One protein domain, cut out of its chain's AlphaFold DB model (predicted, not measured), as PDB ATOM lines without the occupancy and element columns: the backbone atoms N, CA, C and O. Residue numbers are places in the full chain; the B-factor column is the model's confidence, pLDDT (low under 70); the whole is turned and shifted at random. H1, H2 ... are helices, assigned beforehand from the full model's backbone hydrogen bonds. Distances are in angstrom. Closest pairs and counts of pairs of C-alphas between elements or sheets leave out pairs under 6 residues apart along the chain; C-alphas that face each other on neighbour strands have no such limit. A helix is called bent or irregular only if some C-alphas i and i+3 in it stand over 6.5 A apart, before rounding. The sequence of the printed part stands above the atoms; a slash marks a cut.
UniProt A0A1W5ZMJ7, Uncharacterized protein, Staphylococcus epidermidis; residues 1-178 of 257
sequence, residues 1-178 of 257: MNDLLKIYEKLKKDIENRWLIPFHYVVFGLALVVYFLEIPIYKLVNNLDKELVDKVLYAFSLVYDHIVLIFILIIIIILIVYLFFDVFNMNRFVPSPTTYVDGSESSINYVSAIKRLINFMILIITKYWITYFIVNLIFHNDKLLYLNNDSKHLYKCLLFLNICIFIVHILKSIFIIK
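This is residues 1 to 178 of the 257 residues of an uncharacterized protein of Staphylococcus epidermidis (UniProt A0A1W5ZMJ7). One long helix, H7, bent but nearly straight, runs through both parts of a model made of a head and an arm. In the head its second arm H7b lies between H2 and H4, with H3 at its end and H8 crossing near the bend; in the arm H7a runs side by side with H5, and H6 and a loop that folds back on itself lie at the far end. H1 meets the head at the start of H2, and residues 1 to 10 stick out. The printed part has 178 residues with eight named helices, H1 to H8 in order, and no named strand; its class is all helix. It is loose, with a radius of gyration of the C-alphas of 20.9 A and spans of 61 by 43 by 36 A.

Find C-alpha 2 at (80.801, 49.339, 80.687); there H1 begins, residues 2 to 19, 25.6 A long. H2 follows at residues 23 to 36, then the four-residue H3 at 42 to 45 and H4 at 50 to 65. H5, residues 67 to 87, is 28.9 A long and neither bent nor irregular, but only just: C-alphas 84 and 87 are 6.0 A apart. H6 holds residues 90 to 93. H7, residues 110 to 140, was assigned as one helix by its hydrogen bonds but is bent, with C-alphas 125 and 128 at 6.6 A; its arms are H7a, residues 110 to 125, and H7b, residues 128 to 140, at a shallow tilt of 20 degrees. H8, residues 149 to 175, runs 39.7 A to C-alpha 175 at (92.536, 81.790, 70.412).

Look first at H7, the hub. H7a touches H5, opposite ways at a shallow tilt of 10 degrees, closest at the C-alphas of Ile 78 and Ile 114, 5.9 A. H7b touches H2, closest at C-alphas Ala 31 and Ile 134, 6.4 A, and H4, closest at C-alphas Phe 60 and Tyr 132, 6.5 A. With residues 137 to 140 alone it touches H3. H8 only just touches H4, with 3 pairs of C-alphas within 8 A, and H1 only just touches H2, also with 3. H6 is close to H5 but not clearly touching. Every O i to N i+4 pair is within hydrogen-bond range in H1, H2, H5, H7a, H7b and H8, and 11 of 12 in H4; H3 and H6 are too short for such a pair.

The C-alphas of Lys 43 and Arg 92, the two farthest apart, are 61.2 A apart. The printed part has no cut. The link from H6 to H7 is long, 16 residues; in it residues 98 to 99 pair with 105 to 106, antiparallel. The mean pLDDT of the printed part is 84.6; look for values under 70 at residues 1 to 2, 19, 92, 100 to 107 and 175 to 178.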
ATOM      1  N   MET A   1      82.350  47.795  84.433       53.03
ATOM      2  CA  MET A   1      83.323  48.022  83.335       53.03
ATOM      3  C   MET A   1      82.724  48.840  82.183       53.03
ATOM      4  O   MET A   1      83.357  49.804  81.778       53.03
ATOM      5  N   ASN A   2      81.491  48.552  81.730       68.44
ATOM      6  CA  ASN A   2      80.801  49.339  80.687       68.44
ATOM      7  C   ASN A   2      80.547  50.818  81.049       68.44
ATOM      8  O   ASN A   2      80.647  51.674  80.175       68.44
ATOM      9  N   ASP A   3      80.268  51.143  82.314       77.94
ATOM     10  CA  ASP A   3      79.990  52.537  82.699       77.94
ATOM     11  C   ASP A   3      81.250  53.407  82.749       77.94
ATOM     12  O   ASP A   3      81.218  54.558  82.326       77.94
ATOM     13  N   LEU A   4      82.390  52.844  83.162       75.31
ATOM     14  CA  LEU A   4      83.681  53.541  83.135       75.31
ATOM     15  C   LEU A   4      84.125  53.853  81.704       75.31
ATOM     16  O   LEU A   4      84.597  54.957  81.443       75.31
ATOM     17  N   LEU A   5      83.932  52.912  80.774       81.00
ATOM     18  CA  LEU A   5      84.246  53.125  79.362       81.00
ATOM     19  C   LEU A   5      83.373  54.241  78.768       81.00
ATOM     20  O   LEU A   5      83.889  55.147  78.119       81.00
ATOM     21  N   LYS A   6      82.067  54.241  79.070       81.69
ATOM     22  CA  LYS A   6      81.140  55.299  78.639       81.69
ATOM     23  C   LYS A   6      81.495  56.667  79.225       81.69
ATOM     24  O   LYS A   6      81.443  57.667  78.512       81.69
ATOM     25  N   ILE A   7      81.863  56.725  80.508       82.88
ATOM     26  CA  ILE A   7      82.309  57.967  81.158       82.88
ATOM     27  C   ILE A   7      83.592  58.473  80.497       82.88
ATOM     28  O   ILE A   7      83.678  59.657  80.171       82.88
ATOM     29  N   TYR A   8      84.555  57.584  80.247       82.06
ATOM     30  CA  TYR A   8      85.795  57.913  79.550       82.06
ATOM     31  C   TYR A   8      85.530  58.468  78.145       82.06
ATOM     32  O   TYR A   8      86.051  59.526  77.797       82.06
ATOM     33  N   GLU A   9      84.693  57.801  77.350       83.75
ATOM     34  CA  GLU A   9      84.353  58.246  75.995       83.75
ATOM     35  C   GLU A   9      83.642  59.599  75.995       83.75
ATOM     36  O   GLU A   9      83.960  60.462  75.171       83.75
ATOM     37  N   LYS A  10      82.721  59.812  76.941       83.94
ATOM     38  CA  LYS A  10      82.028  61.090  77.110       83.94
ATOM     39  C   LYS A  10      83.006  62.203  77.478       83.94
ATOM     40  O   LYS A  10      83.031  63.228  76.806       83.94
ATOM     41  N   LEU A  11      83.858  61.980  78.477       80.06
ATOM     42  CA  LEU A  11      84.845  62.957  78.935       80.06
ATOM     43  C   LEU A  11      85.864  63.293  77.838       80.06
ATOM     44  O   LEU A  11      86.143  64.465  77.587       80.06
ATOM     45  N   LYS A  12      86.363  62.275  77.130       82.56
ATOM     46  CA  LYS A  12      87.231  62.451  75.963       82.56
ATOM     47  C   LYS A  12      86.556  63.329  74.911       82.56
ATOM     48  O   LYS A  12      87.153  64.300  74.451       82.56
ATOM     49  N   LYS A  13      85.313  63.004  74.546       80.12
ATOM     50  CA  LYS A  13      84.543  63.735  73.536       80.12
ATOM     51  C   LYS A  13      84.275  65.179  73.962       80.12
ATOM     52  O   LYS A  13      84.383  66.076  73.132       80.12
ATOM     53  N   ASP A  14      83.955  65.414  75.229       76.06
ATOM     54  CA  ASP A  14      83.691  66.755  75.753       76.06
ATOM     55  C   ASP A  14      84.954  67.625  75.731       76.06
ATOM     56  O   ASP A  14      84.898  68.770  75.283       76.06
ATOM     57  N   ILE A  15      86.103  67.074  76.132       75.38
ATOM     58  CA  ILE A  15      87.395  67.775  76.097       75.38
ATOM     59  C   ILE A  15      87.807  68.086  74.655       75.38
ATOM     60  O   ILE A  15      88.089  69.243  74.334       75.38
ATOM     61  N   GLU A  16      87.790  67.083  73.773       79.12
ATOM     62  CA  GLU A  16      88.218  67.242  72.378       79.12
ATOM     63  C   GLU A  16      87.306  68.213  71.609       79.12
ATOM     64  O   GLU A  16      87.794  68.995  70.793       79.12
ATOM     65  N   ASN A  17      85.999  68.229  71.898       72.19
ATOM     66  CA  ASN A  17      85.059  69.133  71.229       72.19
ATOM     67  C   ASN A  17      85.063  70.554  71.793       72.19
ATOM     68  O   ASN A  17      84.853  71.499  71.031       72.19
ATOM     69  N   ARG A  18      85.245  70.717  73.110       73.38
ATOM     70  CA  ARG A  18      85.165  72.032  73.765       73.38
ATOM     71  C   ARG A  18      86.487  72.790  73.703       73.38
ATOM     72  O   ARG A  18      86.468  73.988  73.459       73.38
ATOM     73  N   TRP A  19      87.608  72.103  73.909       67.12
ATOM     74  CA  TRP A  19      88.930  72.730  74.018       67.12
ATOM     75  C   TRP A  19      89.784  72.522  72.764       67.12
ATOM     76  O   TRP A  19      90.820  73.155  72.620       67.12
ATOM     77  N   LEU A  20      89.378  71.650  71.828       74.81
ATOM     78  CA  LEU A  20      90.153  71.329  70.615       74.81
ATOM     79  C   LEU A  20      91.575  70.804  70.910       74.81
ATOM     80  O   LEU A  20      92.437  70.788  70.026       74.81
ATOM     81  N   ILE A  21      91.815  70.352  72.144       81.31
ATOM     82  CA  ILE A  21      93.057  69.717  72.579       81.31
ATOM     83  C   ILE A  21      92.841  68.200  72.551       81.31
ATOM     84  O   ILE A  21      91.880  67.715  73.157       81.31
ATOM     85  N   PRO A  22      93.716  67.425  71.883       85.19
ATOM     86  CA  PRO A  22      93.645  65.973  71.935       85.19
ATOM     87  C   PRO A  22      93.771  65.468  73.374       85.19
ATOM     88  O   PRO A  22      94.664  65.893  74.109       85.19
ATOM     89  N   PHE A  23      92.931  64.512  73.773       86.25
ATOM     90  CA  PHE A  23      92.855  64.088  75.176       86.25
ATOM     91  C   PHE A  23      94.203  63.618  75.762       86.25
ATOM     92  O   PHE A  23      94.527  63.922  76.905       86.25
ATOM     93  N   HIS A  24      95.032  62.935  74.968       88.81
ATOM     94  CA  HIS A  24      96.356  62.478  75.405       88.81
ATOM     95  C   HIS A  24      97.305  63.632  75.773       88.81
ATOM     96  O   HIS A  24      98.120  63.466  76.674       88.81
ATOM     97  N   TYR A  25      97.167  64.806  75.148       91.00
ATOM     98  CA  TYR A  25      97.927  66.003  75.515       91.00
ATOM     99  C   TYR A  25      97.411  66.662  76.798       91.00
ATOM    100  O   TYR A  25      98.196  67.243  77.539       91.00
ATOM    101  N   VAL A  26      96.120  66.522  77.119       90.00
ATOM    102  CA  VAL A  26      95.587  66.952  78.424       90.00
ATOM    103  C   VAL A  26      96.168  66.093  79.547       90.00
ATOM    104  O   VAL A  26      96.652  66.625  80.545       90.00
ATOM    105  N   VAL A  27      96.193  64.768  79.361       91.88
ATOM    106  CA  VAL A  27      96.834  63.846  80.314       91.88
ATOM    107  C   VAL A  27      98.333  64.133  80.427       91.88
ATOM    108  O   VAL A  27      98.871  64.150  81.533       91.88
ATOM    109  N   PHE A  28      99.001  64.423  79.307       95.00
ATOM    110  CA  PHE A  28     100.404  64.834  79.305       95.00
ATOM    111  C   PHE A  28     100.636  66.115  80.115       95.00
ATOM    112  O   PHE A  28     101.560  66.152  80.919       95.00
ATOM    113  N   GLY A  29      99.777  67.130  79.980       92.62
ATOM    114  CA  GLY A  29      99.855  68.354  80.781       92.62
ATOM    115  C   GLY A  29      99.772  68.092  82.289       92.62
ATOM    116  O   GLY A  29     100.566  68.638  83.050       92.62
ATOM    117  N   LEU A  30      98.875  67.199  82.724       91.88
ATOM    118  CA  LEU A  30      98.807  66.772  84.129       91.88
ATOM    119  C   LEU A  30     100.084  66.041  84.565       91.88
ATOM    120  O   LEU A  30     100.609  66.304  85.645       91.88
ATOM    121  N   ALA A  31     100.613  65.158  83.716       93.06
ATOM    122  CA  ALA A  31     101.860  64.451  83.986       93.06
ATOM    123  C   ALA A  31     103.069  65.403  84.065       93.06
ATOM    124  O   ALA A  31     103.945  65.200  84.899       93.06
ATOM    125  N   LEU A  32     103.099  66.479  83.271       94.06
ATOM    126  CA  LEU A  32     104.128  67.518  83.374       94.06
ATOM    127  C   LEU A  32     104.084  68.233  84.728       94.06
ATOM    128  O   LEU A  32     105.137  68.475  85.309       94.06
ATOM    129  N   VAL A  33     102.895  68.539  85.259       92.62
ATOM    130  CA  VAL A  33     102.761  69.140  86.600       92.62
ATOM    131  C   VAL A  33     103.357  68.219  87.664       92.62
ATOM    132  O   VAL A  33     104.129  68.671  88.504       92.62
ATOM    133  N   VAL A  34     103.047  66.922  87.598       91.12
ATOM    134  CA  VAL A  34     103.617  65.903  88.495       91.12
ATOM    135  C   VAL A  34     105.137  65.855  88.384       91.12
ATOM    136  O   VAL A  34     105.818  65.823  89.405       91.12
ATOM    137  N   TYR A  35     105.651  65.864  87.153       91.06
ATOM    138  CA  TYR A  35     107.077  65.814  86.862       91.06
ATOM    139  C   TYR A  35     107.825  67.032  87.419       91.06
ATOM    140  O   TYR A  35     108.795  66.863  88.150       91.06
ATOM    141  N   PHE A  36     107.352  68.251  87.141       90.75
ATOM    142  CA  PHE A  36     108.014  69.483  87.589       90.75
ATOM    143  C   PHE A  36     107.893  69.739  89.094       90.75
ATOM    144  O   PHE A  36     108.776  70.371  89.667       90.75
ATOM    145  N   LEU A  37     106.817  69.273  89.736       90.12
ATOM    146  CA  LEU A  37     106.626  69.385  91.187       90.12
ATOM    147  C   LEU A  37     107.223  68.205  91.970       90.12
ATOM    148  O   LEU A  37     107.072  68.157  93.190       90.12
ATOM    149  N   GLU A  38     107.849  67.243  91.284       86.69
ATOM    150  CA  GLU A  38     108.449  66.036  91.870       86.69
ATOM    151  C   GLU A  38     107.493  65.261  92.801       86.69
ATOM    152  O   GLU A  38     107.888  64.694  93.825       86.69
ATOM    153  N   ILE A  39     106.201  65.223  92.453       86.81
ATOM    154  CA  ILE A  39     105.186  64.560  93.280       86.81
ATOM    155  C   ILE A  39     105.465  63.047  93.282       86.81
ATOM    156  O   ILE A  39     105.485  62.431  92.214       86.81
ATOM    157  N   PRO A  40     105.613  62.395  94.452       84.75
ATOM    158  CA  PRO A  40     106.049  61.001  94.539       84.75
ATOM    159  C   PRO A  40     104.910  60.003  94.257       84.75
ATOM    160  O   PRO A  40     104.575  59.172  95.105       84.75
ATOM    161  N   ILE A  41     104.315  60.059  93.059       83.88
ATOM    162  CA  ILE A  41     103.195  59.194  92.637       83.88
ATOM    163  C   ILE A  41     103.574  57.712  92.669       83.88
ATOM    164  O   ILE A  41     102.736  56.880  93.009       83.88
ATOM    165  N   TYR A  42     104.842  57.379  92.426       79.19
ATOM    166  CA  TYR A  42     105.346  56.005  92.511       79.19
ATOM    167  C   TYR A  42     105.052  55.322  93.849       79.19
ATOM    168  O   TYR A  42     104.855  54.108  93.893       79.19
ATOM    169  N   LYS A  43     104.931  56.085  94.944       81.88
ATOM    170  CA  LYS A  43     104.569  55.536  96.258       81.88
ATOM    171  C   LYS A  43     103.151  54.966  96.286       81.88
ATOM    172  O   LYS A  43     102.915  54.004  97.009       81.88
ATOM    173  N   LEU A  44     102.229  55.516  95.491       81.88
ATOM    174  CA  LEU A  44     100.845  55.032  95.390       81.88
ATOM    175  C   LEU A  44     100.757  53.680  94.677       81.88
ATOM    176  O   LEU A  44      99.790  52.946  94.861       81.88
ATOM    177  N   VAL A  45     101.765  53.353  93.870       81.06
ATOM    178  CA  VAL A  45     101.769  52.185  92.982       81.06
ATOM    179  C   VAL A  45     102.813  51.143  93.416       81.06
ATOM    180  O   VAL A  45     102.950  50.088  92.809       81.06
ATOM    181  N   ASN A  46     103.496  51.385  94.538       76.56
ATOM    182  CA  ASN A  46     104.584  50.553  95.061       76.56
ATOM    183  C   ASN A  46     104.164  49.114  95.438       76.56
ATOM    184  O   ASN A  46     105.018  48.252  95.619       76.56
ATOM    185  N   ASN A  47     102.858  48.855  95.553       80.56
ATOM    186  CA  ASN A  47     102.303  47.530  95.843       80.56
ATOM    187  C   ASN A  47     102.059  46.684  94.581       80.56
ATOM    188  O   ASN A  47     101.615  45.544  94.704       80.56
ATOM    189  N   LEU A  48     102.280  47.230  93.379       82.31
ATOM    190  CA  LEU A  48     102.165  46.453  92.147       82.31
ATOM    191  C   LEU A  48     103.352  45.500  91.977       82.31
ATOM    192  O   LEU A  48     104.454  45.750  92.464       82.31
ATOM    193  N   ASP A  49     103.097  44.400  91.272       85.38
ATOM    194  CA  ASP A  49     104.105  43.395  90.953       85.38
ATOM    195  C   ASP A  49     105.257  44.024  90.157       85.38
ATOM    196  O   ASP A  49     105.092  44.443  89.007       85.38
ATOM    197  N   LYS A  50     106.433  44.090  90.791       83.06
ATOM    198  CA  LYS A  50     107.642  44.688  90.219       83.06
ATOM    199  C   LYS A  50     108.064  43.987  88.935       83.06
ATOM    200  O   LYS A  50     108.484  44.656  88.000       83.06
ATOM    201  N   GLU A  51     107.894  42.669  88.850       86.44
ATOM    202  CA  GLU A  51     108.280  41.919  87.655       86.44
ATOM    203  C   GLU A  51     107.410  42.314  86.452       86.44
ATOM    204  O   GLU A  51     107.906  42.473  85.333       86.44
ATOM    205  N   LEU A  52     106.110  42.521  86.679       85.50
ATOM    206  CA  LEU A  52     105.188  42.981  85.645       85.50
ATOM    207  C   LEU A  52     105.531  44.405  85.194       85.50
ATOM    208  O   LEU A  52     105.567  44.676  83.992       85.50
ATOM    209  N   VAL A  53     105.809  45.301  86.142       85.50
ATOM    210  CA  VAL A  53     106.196  46.692  85.862       85.50
ATOM    211  C   VAL A  53     107.472  46.754  85.023       85.50
ATOM    212  O   VAL A  53     107.502  47.445  84.001       85.50
ATOM    213  N   ASP A  54     108.488  45.988  85.407       86.31
ATOM    214  CA  ASP A  54     109.776  45.946  84.718       86.31
ATOM    215  C   ASP A  54     109.624  45.404  83.293       86.31
ATOM    216  O   ASP A  54     110.145  45.996  82.347       86.31
ATOM    217  N   LYS A  55     108.834  44.337  83.098       88.62
ATOM    218  CA  LYS A  55     108.534  43.792  81.761       88.62
ATOM    219  C   LYS A  55     107.831  44.810  80.865       88.62
ATOM    220  O   LYS A  55     108.176  44.929  79.689       88.62
ATOM    221  N   VAL A  56     106.859  45.548  81.403       88.06
ATOM    222  CA  VAL A  56     106.139  46.584  80.646       88.06
ATOM    223  C   VAL A  56     107.092  47.704  80.235       88.06
ATOM    224  O   VAL A  56     107.117  48.092  79.066       88.06
ATOM    225  N   LEU A  57     107.907  48.209  81.162       88.06
ATOM    226  CA  LEU A  57     108.858  49.286  80.879       88.06
ATOM    227  C   LEU A  57     109.961  48.866  79.911       88.06
ATOM    228  O   LEU A  57     110.335  49.661  79.049       88.06
ATOM    229  N   TYR A  58     110.431  47.625  80.015       89.56
ATOM    230  CA  TYR A  58     111.389  47.052  79.081       89.56
ATOM    231  C   TYR A  58     110.806  46.926  77.665       89.56
ATOM    232  O   TYR A  58     111.458  47.266  76.680       89.56
ATOM    233  N   ALA A  59     109.539  46.516  77.537       89.56
ATOM    234  CA  ALA A  59     108.873  46.459  76.236       89.56
ATOM    235  C   ALA A  59     108.789  47.841  75.567       89.56
ATOM    236  O   ALA A  59     109.002  47.966  74.358       89.56
ATOM    237  N   PHE A  60     108.523  48.897  76.343       89.31
ATOM    238  CA  PHE A  60     108.595  50.259  75.824       89.31
ATOM    239  C   PHE A  60     110.028  50.674  75.472       89.31
ATOM    240  O   PHE A  60     110.231  51.265  74.409       89.31
ATOM    241  N   SER A  61     111.013  50.374  76.327       90.25
ATOM    242  CA  SER A  61     112.399  50.796  76.100       90.25
ATOM    243  C   SER A  61     112.974  50.197  74.820       90.25
ATOM    244  O   SER A  61     113.614  50.923  74.071       90.25
ATOM    245  N   LEU A  62     112.634  48.947  74.482       90.31
ATOM    246  CA  LEU A  62     113.038  48.313  73.221       90.31
ATOM    247  C   LEU A  62     112.667  49.144  71.987       90.31
ATOM    248  O   LEU A  62     113.477  49.272  71.066       90.31
ATOM    249  N   VAL A  63     111.465  49.729  71.969       90.31
ATOM    250  CA  VAL A  63     111.013  50.582  70.859       90.31
ATOM    251  C   VAL A  63     111.864  51.848  70.774       90.31
ATOM    252  O   VAL A  63     112.256  52.249  69.681       90.31
ATOM    253  N   TYR A  64     112.167  52.471  71.914       90.94
ATOM    254  CA  TYR A  64     112.904  53.734  71.959       90.94
ATOM    255  C   TYR A  64     114.414  53.576  71.795       90.94
ATOM    256  O   TYR A  64     115.043  54.464  71.226       90.94
ATOM    257  N   ASP A  65     114.978  52.434  72.181       92.25
ATOM    258  CA  ASP A  65     116.371  52.092  71.897       92.25
ATOM    259  C   ASP A  65     116.620  51.857  70.404       92.25
ATOM    260  O   ASP A  65     117.715  52.106  69.909       92.25
ATOM    261  N   HIS A  66     115.589  51.448  69.662       92.62
ATOM    262  CA  HIS A  66     115.688  51.156  68.232       92.62
ATOM    263  C   HIS A  66     114.874  52.127  67.370       92.62
ATOM    264  O   HIS A  66     114.657  51.863  66.188       92.62
ATOM    265  N   ILE A  67     114.436  53.267  67.914       91.44
ATOM    266  CA  ILE A  67     113.522  54.187  67.216       91.44
ATOM    267  C   ILE A  67     114.095  54.697  65.889       91.44
ATOM    268  O   ILE A  67     113.373  54.783  64.897       91.44
ATOM    269  N   VAL A  68     115.403  54.968  65.844       90.06
ATOM    270  CA  VAL A  68     116.098  55.403  64.624       90.06
ATOM    271  C   VAL A  68     116.041  54.306  63.561       90.06
ATOM    272  O   VAL A  68     115.687  54.574  62.416       90.06
ATOM    273  N   LEU A  69     116.313  53.058  63.948       92.19
ATOM    274  CA  LEU A  69     116.240  51.904  63.054       92.19
ATOM    275  C   LEU A  69     114.806  51.661  62.564       92.19
ATOM    276  O   LEU A  69     114.601  51.435  61.372       92.19
ATOM    277  N   ILE A  70     113.808  51.783  63.445       92.81
ATOM    278  CA  ILE A  70     112.387  51.683  63.083       92.81
ATOM    279  C   ILE A  70     112.030  52.741  62.030       92.81
ATOM    280  O   ILE A  70     111.365  52.425  61.043       92.81
ATOM    281  N   PHE A  71     112.491  53.983  62.189       93.56
ATOM    282  CA  PHE A  71     112.206  55.050  61.225       93.56
ATOM    283  C   PHE A  71     112.912  54.835  59.892       93.56
ATOM    284  O   PHE A  71     112.289  55.028  58.850       93.56
ATOM    285  N   ILE A  72     114.164  54.374  59.908       94.88
ATOM    286  CA  ILE A  72     114.889  54.004  58.687       94.88
ATOM    287  C   ILE A  72     114.128  52.908  57.931       94.88
ATOM    288  O   ILE A  72     113.901  53.048  56.731       94.88
ATOM    289  N   LEU A  73     113.662  51.861  58.620       95.44
ATOM    290  CA  LEU A  73     112.872  50.792  58.001       95.44
ATOM    291  C   LEU A  73     111.570  51.316  57.380       95.44
ATOM    292  O   LEU A  73     111.246  50.956  56.250       95.44
ATOM    293  N   ILE A  74     110.843  52.197  58.075       94.69
ATOM    294  CA  ILE A  74     109.614  52.799  57.536       94.69
ATOM    295  C   ILE A  74     109.916  53.630  56.283       94.69
ATOM    296  O   ILE A  74     109.194  53.519  55.293       94.69
ATOM    297  N   ILE A  75     110.986  54.429  56.295       95.44
ATOM    298  CA  ILE A  75     111.397  55.241  55.140       95.44
ATOM    299  C   ILE A  75     111.770  54.348  53.953       95.44
ATOM    300  O   ILE A  75     111.352  54.630  52.831       95.44
ATOM    301  N   ILE A  76     112.492  53.249  54.190       96.06
ATOM    302  CA  ILE A  76     112.813  52.264  53.148       96.06
ATOM    303  C   ILE A  76     111.528  51.677  52.555       96.06
ATOM    304  O   ILE A  76     111.403  51.600  51.336       96.06
ATOM    305  N   ILE A  77     110.543  51.315  53.383       94.62
ATOM    306  CA  ILE A  77     109.251  50.805  52.900       94.62
ATOM    307  C   ILE A  77     108.523  51.866  52.065       94.62
ATOM    308  O   ILE A  77     108.020  51.545  50.990       94.62
ATOM    309  N   ILE A  78     108.490  53.126  52.513       94.06
ATOM    310  CA  ILE A  78     107.898  54.234  51.747       94.06
ATOM    311  C   ILE A  78     108.591  54.372  50.386       94.06
ATOM    312  O   ILE A  78     107.907  54.496  49.371       94.06
ATOM    313  N   LEU A  79     109.924  54.308  50.356       93.62
ATOM    314  CA  LEU A  79     110.703  54.394  49.124       93.62
ATOM    315  C   LEU A  79     110.397  53.226  48.182       93.62
ATOM    316  O   LEU A  79     110.196  53.448  46.992       93.62
ATOM    317  N   ILE A  80     110.317  51.997  48.700       92.00
ATOM    318  CA  ILE A  80     109.942  50.816  47.912       92.00
ATOM    319  C   ILE A  80     108.548  51.011  47.311       92.00
ATOM    320  O   ILE A  80     108.383  50.854  46.106       92.00
ATOM    321  N   VAL A  81     107.558  51.406  48.117       89.69
ATOM    322  CA  VAL A  81     106.192  51.668  47.638       89.69
ATOM    323  C   VAL A  81     106.205  52.736  46.539       89.69
ATOM    324  O   VAL A  81     105.628  52.524  45.476       89.69
ATOM    325  N   TYR A  82     106.911  53.846  46.753       89.38
ATOM    326  CA  TYR A  82     107.031  54.919  45.768       89.38
ATOM    327  C   TYR A  82     107.667  54.439  44.453       89.38
ATOM    328  O   TYR A  82     107.099  54.641  43.383       89.38
ATOM    329  N   LEU A  83     108.803  53.737  44.516       89.56
ATOM    330  CA  LEU A  83     109.477  53.207  43.328       89.56
ATOM    331  C   LEU A  83     108.579  52.236  42.548       89.56
ATOM    332  O   LEU A  83     108.496  52.318  41.323       89.56
ATOM    333  N   PHE A  84     107.879  51.335  43.237       87.38
ATOM    334  CA  PHE A  84     106.993  50.359  42.601       87.38
ATOM    335  C   PHE A  84     105.827  51.019  41.855       87.38
ATOM    336  O   PHE A  84     105.543  50.656  40.709       87.38
ATOM    337  N   PHE A  85     105.155  51.989  42.476       85.06
ATOM    338  CA  PHE A  85     103.950  52.579  41.895       85.06
ATOM    339  C   PHE A  85     104.243  53.726  40.923       85.06
ATOM    340  O   PHE A  85     103.656  53.730  39.840       85.06
ATOM    341  N   ASP A  86     105.175  54.627  41.244       82.25
ATOM    342  CA  ASP A  86     105.451  55.815  40.421       82.25
ATOM    343  C   ASP A  86     106.543  55.582  39.369       82.25
ATOM    344  O   ASP A  86     106.397  56.024  38.231       82.25
ATOM    345  N   VAL A  87     107.622  54.858  39.696       83.75
ATOM    346  CA  VAL A  87     108.740  54.649  38.752       83.75
ATOM    347  C   VAL A  87     108.496  53.446  37.844       83.75
ATOM    348  O   VAL A  87     108.627  53.547  36.625       83.75
ATOM    349  N   PHE A  88     108.100  52.303  38.409       85.56
ATOM    350  CA  PHE A  88     107.842  51.083  37.630       85.56
ATOM    351  C   PHE A  88     106.426  51.012  37.036       85.56
ATOM    352  O   PHE A  88     106.103  50.051  36.326       85.56
ATOM    353  N   ASN A  89     105.594  52.026  37.310       79.94
ATOM    354  CA  ASN A  89     104.205  52.135  36.869       79.94
ATOM    355  C   ASN A  89     103.431  50.822  37.076       79.94
ATOM    356  O   ASN A  89     102.768  50.304  36.169       79.94
ATOM    357  N   MET A  90     103.560  50.228  38.267       77.69
ATOM    358  CA  MET A  90     102.864  48.982  38.597       77.69
ATOM    359  C   MET A  90     101.369  49.175  38.879       77.69
ATOM    360  O   MET A  90     100.666  48.188  39.070       77.69
ATOM    361  N   ASN A  91     100.853  50.410  38.802       70.56
ATOM    362  CA  ASN A  91      99.415  50.708  38.848       70.56
ATOM    363  C   ASN A  91      98.604  49.870  37.841       70.56
ATOM    364  O   ASN A  91      97.462  49.523  38.106       70.56
ATOM    365  N   ARG A  92      99.216  49.472  36.718       68.06
ATOM    366  CA  ARG A  92      98.612  48.584  35.709       68.06
ATOM    367  C   ARG A  92      98.333  47.149  36.178       68.06
ATOM    368  O   ARG A  92      97.575  46.448  35.520       68.06
ATOM    369  N   PHE A  93      98.959  46.702  37.267       71.25
ATOM    370  CA  PHE A  93      98.770  45.363  37.846       71.25
ATOM    371  C   PHE A  93      97.823  45.367  39.052       71.25
ATOM    372  O   PHE A  93      97.551  44.320  39.638       71.25
ATOM    373  N   VAL A  94      97.339  46.545  39.438       74.12
ATOM    374  CA  VAL A  94      96.378  46.723  40.520       74.12
ATOM    375  C   VAL A  94      94.967  46.524  39.960       74.12
ATOM    376  O   VAL A  94      94.676  47.038  38.879       74.12
ATOM    377  N   PRO A  95      94.072  45.806  40.664       71.69
ATOM    378  CA  PRO A  95      92.687  45.672  40.233       71.69
ATOM    379  C   PRO A  95      92.019  47.044  40.097       71.69
ATOM    380  O   PRO A  95      92.221  47.943  40.919       71.69
ATOM    381  N   SER A  96      91.205  47.188  39.053       70.81
ATOM    382  CA  SER A  96      90.394  48.382  38.819       70.81
ATOM    383  C   SER A  96      89.513  48.696  40.039       70.81
ATOM    384  O   SER A  96      89.063  47.758  40.706       70.81
ATOM    385  N   PRO A  97      89.237  49.983  40.326       75.00
ATOM    386  CA  PRO A  97      88.385  50.381  41.443       75.00
ATOM    387  C   PRO A  97      87.053  49.624  41.439       75.00
ATOM    388  O   PRO A  97      86.404  49.516  40.399       75.00
ATOM    389  N   THR A  98      86.632  49.114  42.596       71.56
ATOM    390  CA  THR A  98      85.298  48.526  42.758       71.56
ATOM    391  C   THR A  98      84.341  49.596  43.262       71.56
ATOM    392  O   THR A  98      84.558  50.153  44.342       71.56
ATOM    393  N   THR A  99      83.287  49.866  42.500       70.50
ATOM    394  CA  THR A  99      82.168  50.722  42.899       70.50
ATOM    395  C   THR A  99      81.165  49.922  43.731       70.50
ATOM    396  O   THR A  99      80.679  48.872  43.309       70.50
ATOM    397  N   TYR A 100      80.854  50.400  44.934       65.31
ATOM    398  CA  TYR A 100      79.816  49.832  45.793       65.31
ATOM    399  C   TYR A 100      78.448  50.467  45.508       65.31
ATOM    400  O   TYR A 100      78.339  51.531  44.900       65.31
ATOM    401  N   VAL A 101      77.383  49.815  45.985       56.84
ATOM    402  CA  VAL A 101      75.975  50.229  45.797       56.84
ATOM    403  C   VAL A 101      75.682  51.616  46.398       56.84
ATOM    404  O   VAL A 101      74.740  52.287  45.986       56.84
ATOM    405  N   ASP A 102      76.503  52.078  47.342       51.00
ATOM    406  CA  ASP A 102      76.426  53.412  47.950       51.00
ATOM    407  C   ASP A 102      77.163  54.510  47.150       51.00
ATOM    408  O   ASP A 102      77.174  55.674  47.563       51.00
ATOM    409  N   GLY A 103      77.756  54.156  46.005       47.72
ATOM    410  CA  GLY A 103      78.547  55.047  45.157       47.72
ATOM    411  C   GLY A 103      79.983  55.261  45.643       47.72
ATOM    412  O   GLY A 103      80.676  56.117  45.096       47.72
ATOM    413  N   SER A 104      80.443  54.528  46.664       55.50
ATOM    414  CA  SER A 104      81.840  54.581  47.095       55.50
ATOM    415  C   SER A 104      82.736  53.740  46.181       55.50
ATOM    416  O   SER A 104      82.392  52.626  45.791       55.50
ATOM    417  N   GLU A 105      83.906  54.275  45.834       63.66
ATOM    418  CA  GLU A 105      84.935  53.563  45.076       63.66
ATOM    419  C   GLU A 105      86.042  53.082  46.015       63.66
ATOM    420  O   GLU A 105      86.668  53.875  46.724       63.66
ATOM    421  N   SER A 106      86.309  51.777  46.014       62.22
ATOM    422  CA  SER A 106      87.481  51.201  46.676       62.22
ATOM    423  C   SER A 106      88.544  50.870  45.642       62.22
ATOM    424  O   SER A 106      88.355  50.003  44.792       62.22
ATOM    425  N   SER A 107      89.690  51.534  45.752       69.00
ATOM    426  CA  SER A 107      90.885  51.271  44.954       69.00
ATOM    427  C   SER A 107      92.115  51.159  45.854       69.00
ATOM    428  O   SER A 107      92.168  51.730  46.950       69.00
ATOM    429  N   ILE A 108      93.125  50.403  45.409       71.31
ATOM    430  CA  ILE A 108      94.409  50.355  46.116       71.31
ATOM    431  C   ILE A 108      95.102  51.700  45.906       71.31
ATOM    432  O   ILE A 108      95.582  52.015  44.821       71.31
ATOM    433  N   ASN A 109      95.147  52.499  46.969       79.31
ATOM    434  CA  ASN A 109      95.735  53.829  46.951       79.31
ATOM    435  C   ASN A 109      97.066  53.827  47.719       79.31
ATOM    436  O   ASN A 109      97.092  53.931  48.951       79.31
ATOM    437  N   TYR A 110      98.179  53.722  46.991       83.50
ATOM    438  CA  TYR A 110      99.524  53.726  47.575       83.50
ATOM    439  C   TYR A 110      99.861  55.055  48.272       83.50
ATOM    440  O   TYR A 110     100.528  55.046  49.306       83.50
ATOM    441  N   VAL A 111      99.316  56.186  47.808       83.50
ATOM    442  CA  VAL A 111      99.453  57.488  48.488       83.50
ATOM    443  C   VAL A 111      98.804  57.442  49.874       83.50
ATOM    444  O   VAL A 111      99.360  57.953  50.848       83.50
ATOM    445  N   SER A 112      97.644  56.791  50.000       84.06
ATOM    446  CA  SER A 112      97.002  56.542  51.298       84.06
ATOM    447  C   SER A 112      97.864  55.645  52.194       84.06
ATOM    448  O   SER A 112      98.003  55.926  53.385       84.06
ATOM    449  N   ALA A 113      98.507  54.613  51.636       85.94
ATOM    450  CA  ALA A 113      99.431  53.754  52.381       85.94
ATOM    451  C   ALA A 113     100.658  54.528  52.902       85.94
ATOM    452  O   ALA A 113     100.975  54.431  54.088       85.94
ATOM    453  N   ILE A 114     101.280  55.368  52.068       87.81
ATOM    454  CA  ILE A 114     102.385  56.251  52.476       87.81
ATOM    455  C   ILE A 114     101.930  57.196  53.597       87.81
ATOM    456  O   ILE A 114     102.594  57.294  54.630       87.81
ATOM    457  N   LYS A 115     100.757  57.833  53.458       88.50
ATOM    458  CA  LYS A 115     100.184  58.687  54.515       88.50
ATOM    459  C   LYS A 115      99.979  57.927  55.829       88.50
ATOM    460  O   LYS A 115     100.238  58.480  56.895       88.50
ATOM    461  N   ARG A 116      99.542  56.663  55.779       88.88
ATOM    462  CA  ARG A 116      99.399  55.813  56.976       88.88
ATOM    463  C   ARG A 116     100.747  55.521  57.636       88.88
ATOM    464  O   ARG A 116     100.823  55.598  58.859       88.88
ATOM    465  N   LEU A 117     101.796  55.246  56.860       92.38
ATOM    466  CA  LEU A 117     103.150  55.019  57.381       92.38
ATOM    467  C   LEU A 117     103.733  56.279  58.038       92.38
ATOM    468  O   LEU A 117     104.264  56.206  59.144       92.38
ATOM    469  N   ILE A 118     103.553  57.447  57.419       91.19
ATOM    470  CA  ILE A 118     103.954  58.732  58.013       91.19
ATOM    471  C   ILE A 118     103.180  58.986  59.315       91.19
ATOM    472  O   ILE A 118     103.774  59.321  60.339       91.19
ATOM    473  N   ASN A 119     101.863  58.763  59.316       91.62
ATOM    474  CA  ASN A 119     101.050  58.887  60.527       91.62
ATOM    475  C   ASN A 119     101.509  57.930  61.633       91.62
ATOM    476  O   ASN A 119     101.469  58.293  62.806       91.62
ATOM    477  N   PHE A 120     101.968  56.729  61.280       92.69
ATOM    478  CA  PHE A 120     102.530  55.787  62.241       92.69
ATOM    479  C   PHE A 120     103.810  56.328  62.894       92.69
ATOM    480  O   PHE A 120     103.927  56.274  64.118       92.69
ATOM    481  N   MET A 121     104.713  56.950  62.126       92.94
ATOM    482  CA  MET A 121     105.884  57.637  62.696       92.94
ATOM    483  C   MET A 121     105.465  58.753  63.661       92.94
ATOM    484  O   MET A 121     105.968  58.824  64.782       92.94
ATOM    485  N   ILE A 122     104.491  59.583  63.272       93.00
ATOM    486  CA  ILE A 122     103.965  60.657  64.131       93.00
ATOM    487  C   ILE A 122     103.390  60.081  65.433       93.00
ATOM    488  O   ILE A 122     103.639  60.626  66.508       93.00
ATOM    489  N   LEU A 123     102.658  58.964  65.367       93.25
ATOM    490  CA  LEU A 123     102.093  58.299  66.545       93.25
ATOM    491  C   LEU A 123     103.170  57.797  67.516       93.25
ATOM    492  O   LEU A 123     102.967  57.902  68.728       93.25
ATOM    493  N   ILE A 124     104.301  57.292  67.009       93.06
ATOM    494  CA  ILE A 124     105.438  56.853  67.836       93.06
ATOM    495  C   ILE A 124     106.054  58.037  68.597       93.06
ATOM    496  O   ILE A 124     106.319  57.930  69.796       93.06
ATOM    497  N   ILE A 125     106.246  59.169  67.909       93.88
ATOM    498  CA  ILE A 125     106.859  60.401  68.450       93.88
ATOM    499  C   ILE A 125     105.942  61.098  69.466       93.88
ATOM    500  O   ILE A 125     106.424  61.757  70.387       93.88
ATOM    501  N   THR A 126     104.624  60.969  69.301       93.19
ATOM    502  CA  THR A 126     103.624  61.690  70.102       93.19
ATOM    503  C   THR A 126     102.935  60.769  71.105       93.19
ATOM    504  O   THR A 126     103.392  60.604  72.232       93.19
ATOM    505  N   LYS A 127     101.832  60.130  70.708       93.06
ATOM    506  CA  LYS A 127     100.940  59.376  71.593       93.06
ATOM    507  C   LYS A 127     101.645  58.222  72.307       93.06
ATOM    508  O   LYS A 127     101.427  58.029  73.504       93.06
ATOM    509  N   TYR A 128     102.457  57.447  71.588       93.12
ATOM    510  CA  TYR A 128     103.176  56.321  72.184       93.12
ATOM    511  C   TYR A 128     104.238  56.816  73.173       93.12
ATOM    512  O   TYR A 128     104.320  56.301  74.286       93.12
ATOM    513  N   TRP A 129     104.942  57.900  72.826       94.94
ATOM    514  CA  TRP A 129     105.961  58.496  73.692       94.94
ATOM    515  C   TRP A 129     105.359  59.092  74.958       94.94
ATOM    516  O   TRP A 129     105.843  58.809  76.048       94.94
ATOM    517  N   ILE A 130     104.244  59.817  74.845       94.44
ATOM    518  CA  ILE A 130     103.497  60.339  75.999       94.44
ATOM    519  C   ILE A 130     103.066  59.198  76.923       94.44
ATOM    520  O   ILE A 130     103.165  59.314  78.140       94.44
ATOM    521  N   THR A 131     102.606  58.082  76.351       92.88
ATOM    522  CA  THR A 131     102.210  56.908  77.138       92.88
ATOM    523  C   THR A 131     103.410  56.337  77.889       92.88
ATOM    524  O   THR A 131     103.317  56.110  79.092       92.88
ATOM    525  N   TYR A 132     104.547  56.168  77.212       93.19
ATOM    526  CA  TYR A 132     105.772  55.695  77.850       93.19
ATOM    527  C   TYR A 132     106.267  56.648  78.947       93.19
ATOM    528  O   TYR A 132     106.577  56.190  80.044       93.19
ATOM    529  N   PHE A 133     106.252  57.960  78.696       93.56
ATOM    530  CA  PHE A 133     106.597  58.991  79.676       93.56
ATOM    531  C   PHE A 133     105.733  58.888  80.935       93.56
ATOM    532  O   PHE A 133     106.260  58.835  82.042       93.56
ATOM    533  N   ILE A 134     104.409  58.786  80.780       92.38
ATOM    534  CA  ILE A 134     103.479  58.655  81.911       92.38
ATOM    535  C   ILE A 134     103.756  57.373  82.700       92.38
ATOM    536  O   ILE A 134     103.817  57.408  83.926       92.38
ATOM    537  N   VAL A 135     103.937  56.243  82.013       90.81
ATOM    538  CA  VAL A 135     104.230  54.953  82.653       90.81
ATOM    539  C   VAL A 135     105.552  55.036  83.429       90.81
ATOM    540  O   VAL A 135     105.603  54.660  84.599       90.81
ATOM    541  N   ASN A 136     106.602  55.603  82.834       90.12
ATOM    542  CA  ASN A 136     107.901  55.772  83.484       90.12
ATOM    543  C   ASN A 136     107.845  56.738  84.682       90.12
ATOM    544  O   ASN A 136     108.461  56.489  85.722       90.12
ATOM    545  N   LEU A 137     107.066  57.814  84.569       90.06
ATOM    546  CA  LEU A 137     106.817  58.761  85.654       90.06
ATOM    547  C   LEU A 137     106.105  58.087  86.833       90.06
ATOM    548  O   LEU A 137     106.536  58.234  87.975       90.06
ATOM    549  N   ILE A 138     105.055  57.308  86.553       88.69
ATOM    550  CA  ILE A 138     104.271  56.607  87.574       88.69
ATOM    551  C   ILE A 138     105.124  55.579  88.313       88.69
ATOM    552  O   ILE A 138     105.049  55.517  89.532       88.69
ATOM    553  N   PHE A 139     105.921  54.773  87.614       86.56
ATOM    554  CA  PHE A 139     106.617  53.648  88.244       86.56
ATOM    555  C   PHE A 139     107.989  54.001  88.812       86.56
ATOM    556  O   PHE A 139     108.370  53.491  89.864       86.56
ATOM    557  N   HIS A 140     108.724  54.885  88.143       82.94
ATOM    558  CA  HIS A 140     110.136  55.127  88.434       82.94
ATOM    559  C   HIS A 140     110.482  56.605  88.622       82.94
ATOM    560  O   HIS A 140     111.665  56.941  88.702       82.94
ATOM    561  N   ASN A 141     109.485  57.490  88.729       82.69
ATOM    562  CA  ASN A 141     109.690  58.937  88.836       82.69
ATOM    563  C   ASN A 141     110.600  59.475  87.715       82.69
ATOM    564  O   ASN A 141     111.552  60.208  87.968       82.69
ATOM    565  N   ASP A 142     110.351  59.008  86.489       80.31
ATOM    566  CA  ASP A 142     111.116  59.315  85.273       80.31
ATOM    567  C   ASP A 142     112.585  58.828  85.263       80.31
ATOM    568  O   ASP A 142     113.378  59.194  84.395       80.31
ATOM    569  N   LYS A 143     112.988  57.931  86.175       82.94
ATOM    570  CA  LYS A 143     114.305  57.277  86.079       82.94
ATOM    571  C   LYS A 143     114.334  56.324  84.881       82.94
ATOM    572  O   LYS A 143     113.789  55.229  84.927       82.94
ATOM    573  N   LEU A 144     115.018  56.736  83.814       85.31
ATOM    574  CA  LEU A 144     115.203  55.975  82.571       85.31
ATOM    575  C   LEU A 144     116.187  54.804  82.760       85.31
ATOM    576  O   LEU A 144     117.335  54.868  82.312       85.31
ATOM    577  N   LEU A 145     115.759  53.757  83.466       81.19
ATOM    578  CA  LEU A 145     116.611  52.622  83.846       81.19
ATOM    579  C   LEU A 145     116.998  51.728  82.658       81.19
ATOM    580  O   LEU A 145     118.138  51.280  82.591       81.19
ATOM    581  N   TYR A 146     116.074  51.506  81.720       85.50
ATOM    582  CA  TYR A 146     116.214  50.500  80.655       85.50
ATOM    583  C   TYR A 146     116.645  51.053  79.295       85.50
ATOM    584  O   TYR A 146     116.722  50.290  78.342       85.50
ATOM    585  N   LEU A 147     116.880  52.362  79.190       88.06
ATOM    586  CA  LEU A 147     117.324  52.993  77.948       88.06
ATOM    587  C   LEU A 147     118.845  53.088  77.896       88.06
ATOM    588  O   LEU A 147     119.490  53.399  78.905       88.06
ATOM    589  N   ASN A 148     119.401  52.945  76.698       89.56
ATOM    590  CA  ASN A 148     120.796  53.283  76.427       89.56
ATOM    591  C   ASN A 148     121.023  54.803  76.516       89.56
ATOM    592  O   ASN A 148     120.089  55.594  76.387       89.56
ATOM    593  N   ASN A 149     122.268  55.243  76.737       87.94
ATOM    594  CA  ASN A 149     122.575  56.669  76.935       87.94
ATOM    595  C   ASN A 149     122.133  57.550  75.756       87.94
ATOM    596  O   ASN A 149     121.497  58.580  75.975       87.94
ATOM    597  N   ASP A 150     122.380  57.116  74.521       87.88
ATOM    598  CA  ASP A 150     121.945  57.838  73.318       87.88
ATOM    599  C   ASP A 150     120.416  57.931  73.241       87.88
ATOM    600  O   ASP A 150     119.847  59.000  73.003       87.88
ATOM    601  N   SER A 151     119.725  56.836  73.554       90.44
ATOM    602  CA  SER A 151     118.264  56.782  73.602       90.44
ATOM    603  C   SER A 151     117.689  57.688  74.693       90.44
ATOM    604  O   SER A 151     116.624  58.274  74.501       90.44
ATOM    605  N   LYS A 152     118.394  57.878  75.820       91.62
ATOM    606  CA  LYS A 152     118.006  58.855  76.855       91.62
ATOM    607  C   LYS A 152     118.079  60.286  76.333       91.62
ATOM    608  O   LYS A 152     117.203  61.090  76.658       91.62
ATOM    609  N   HIS A 153     119.092  60.620  75.533       90.31
ATOM    610  CA  HIS A 153     119.168  61.935  74.894       90.31
ATOM    611  C   HIS A 153     118.001  62.142  73.931       90.31
ATOM    612  O   HIS A 153     117.303  63.151  74.027       90.31
ATOM    613  N   LEU A 154     117.728  61.156  73.075       90.06
ATOM    614  CA  LEU A 154     116.597  61.204  72.151       90.06
ATOM    615  C   LEU A 154     115.260  61.324  72.899       90.06
ATOM    616  O   LEU A 154     114.432  62.158  72.537       90.06
ATOM    617  N   TYR A 155     115.068  60.570  73.983       91.94
ATOM    618  CA  TYR A 155     113.885  60.662  74.842       91.94
ATOM    619  C   TYR A 155     113.685  62.078  75.405       91.94
ATOM    620  O   TYR A 155     112.571  62.600  75.372       91.94
ATOM    621  N   LYS A 156     114.755  62.739  75.863       91.69
ATOM    622  CA  LYS A 156     114.691  64.133  76.337       91.69
ATOM    623  C   LYS A 156     114.389  65.122  75.207       91.69
ATOM    624  O   LYS A 156     113.623  66.062  75.411       91.69
ATOM    625  N   CYS A 157     114.932  64.904  74.010       93.12
ATOM    626  CA  CYS A 157     114.566  65.699  72.834       93.12
ATOM    627  C   CYS A 157     113.073  65.547  72.498       93.12
ATOM    628  O   CYS A 157     112.404  66.536  72.198       93.12
ATOM    629  N   LEU A 158     112.529  64.329  72.599       94.06
ATOM    630  CA  LEU A 158     111.102  64.060  72.402       94.06
ATOM    631  C   LEU A 158     110.222  64.702  73.483       94.06
ATOM    632  O   LEU A 158     109.131  65.172  73.155       94.06
ATOM    633  N   LEU A 159     110.694  64.784  74.732       94.75
ATOM    634  CA  LEU A 159     110.024  65.547  75.791       94.75
ATOM    635  C   LEU A 159     109.888  67.016  75.397       94.75
ATOM    636  O   LEU A 159     108.780  67.551  75.407       94.75
ATOM    637  N   PHE A 160     110.991  67.650  74.993       94.81
ATOM    638  CA  PHE A 160     110.974  69.046  74.559       94.81
ATOM    639  C   PHE A 160     110.028  69.262  73.369       94.81
ATOM    640  O   PHE A 160     109.180  70.155  73.403       94.81
ATOM    641  N   LEU A 161     110.096  68.393  72.356       95.50
ATOM    642  CA  LEU A 161     109.207  68.449  71.195       95.50
ATOM    643  C   LEU A 161     107.726  68.347  71.594       95.50
ATOM    644  O   LEU A 161     106.905  69.138  71.128       95.50
ATOM    645  N   ASN A 162     107.369  67.405  72.472       96.31
ATOM    646  CA  ASN A 162     105.986  67.231  72.922       96.31
ATOM    647  C   ASN A 162     105.499  68.394  73.796       96.31
ATOM    648  O   ASN A 162     104.319  68.740  73.719       96.31
ATOM    649  N   ILE A 163     106.382  69.046  74.561       95.62
ATOM    650  CA  ILE A 163     106.062  70.297  75.263       95.62
ATOM    651  C   ILE A 163     105.743  71.409  74.256       95.62
ATOM    652  O   ILE A 163     104.722  72.079  74.401       95.62
ATOM    653  N   CYS A 164     106.546  71.579  73.200       95.50
ATOM    654  CA  CYS A 164     106.257  72.564  72.153       95.50
ATOM    655  C   CYS A 164     104.899  72.305  71.482       95.50
ATOM    656  O   CYS A 164     104.101  73.232  71.336       95.50
ATOM    657  N   ILE A 165     104.601  71.049  71.126       93.12
ATOM    658  CA  ILE A 165     103.305  70.669  70.536       93.12
ATOM    659  C   ILE A 165     102.155  70.968  71.508       93.12
ATOM    660  O   ILE A 165     101.120  71.505  71.107       93.12
ATOM    661  N   PHE A 166     102.337  70.672  72.797       93.69
ATOM    662  CA  PHE A 166     101.344  70.965  73.824       93.69
ATOM    663  C   PHE A 166     101.069  72.469  73.957       93.69
ATOM    664  O   PHE A 166      99.907  72.876  73.980       93.69
ATOM    665  N   ILE A 167     102.112  73.305  73.959       91.62
ATOM    666  CA  ILE A 167     101.973  74.769  73.987       91.62
ATOM    667  C   ILE A 167     101.191  75.257  72.764       91.62
ATOM    668  O   ILE A 167     100.271  76.058  72.912       91.62
ATOM    669  N   VAL A 168     101.488  74.740  71.569       89.56
ATOM    670  CA  VAL A 168     100.730  75.079  70.353       89.56
ATOM    671  C   VAL A 168      99.250  74.712  70.503       89.56
ATOM    672  O   VAL A 168      98.386  75.505  70.125       89.56
ATOM    673  N   HIS A 169      98.931  73.557  71.092       88.69
ATOM    674  CA  HIS A 169      97.545  73.176  71.377       88.69
ATOM    675  C   HIS A 169      96.862  74.106  72.384       88.69
ATOM    676  O   HIS A 169      95.706  74.467  72.166       88.69
ATOM    677  N   ILE A 170      97.561  74.530  73.441       87.38
ATOM    678  CA  ILE A 170      97.037  75.501  74.411       87.38
ATOM    679  C   ILE A 170      96.755  76.836  73.725       87.38
ATOM    680  O   ILE A 170      95.643  77.348  73.829       87.38
ATOM    681  N   LEU A 171      97.723  77.379  72.979       85.38
ATOM    682  CA  LEU A 171      97.549  78.639  72.252       85.38
ATOM    683  C   LEU A 171      96.361  78.540  71.293       85.38
ATOM    684  O   LEU A 171      95.472  79.390  71.311       85.38
ATOM    685  N   LYS A 172      96.280  77.453  70.522       82.56
ATOM    686  CA  LYS A 172      95.148  77.196  69.633       82.56
ATOM    687  C   LYS A 172      93.819  77.144  70.392       82.56
ATOM    688  O   LYS A 172      92.844  77.702  69.909       82.56
ATOM    689  N   SER A 173      93.770  76.514  71.564       81.38
ATOM    690  CA  SER A 173      92.561  76.459  72.395       81.38
ATOM    691  C   SER A 173      92.160  77.825  72.957       81.38
ATOM    692  O   SER A 173      90.967  78.074  73.103       81.38
ATOM    693  N   ILE A 174      93.123  78.691  73.289       80.31
ATOM    694  CA  ILE A 174      92.863  80.038  73.822       80.31
ATOM    695  C   ILE A 174      92.342  80.967  72.720       80.31
ATOM    696  O   ILE A 174      91.411  81.732  72.953       80.31
ATOM    697  N   PHE A 175      92.923  80.908  71.518       68.44
ATOM    698  CA  PHE A 175      92.536  81.790  70.412       68.44
ATOM    699  C   PHE A 175      91.325  81.278  69.626       68.44
ATOM    700  O   PHE A 175      90.532  82.076  69.132       68.44
ATOM    701  N   ILE A 176      91.132  79.960  69.540       62.56
ATOM    702  CA  ILE A 176      89.919  79.350  68.987       62.56
ATOM    703  C   ILE A 176      88.935  79.114  70.136       62.56
ATOM    704  O   ILE A 176      88.498  77.992  70.396       62.56
ATOM    705  N   ILE A 177      88.543  80.189  70.823       49.75
ATOM    706  CA  ILE A 177      87.267  80.166  71.534       49.75
ATOM    707  C   ILE A 177      86.223  80.108  70.430       49.75
ATOM    708  O   ILE A 177      85.908  81.107  69.781       49.75
ATOM    709  N   LYS A 178      85.722  78.902  70.163       47.91
ATOM    710  CA  LYS A 178      84.533  78.740  69.345       47.91
ATOM    711  C   LYS A 178      83.422  79.430  70.126       47.91
ATOM    712  O   LYS A 178      82.863  78.841  71.047       47.91
TER     713      LYS A 178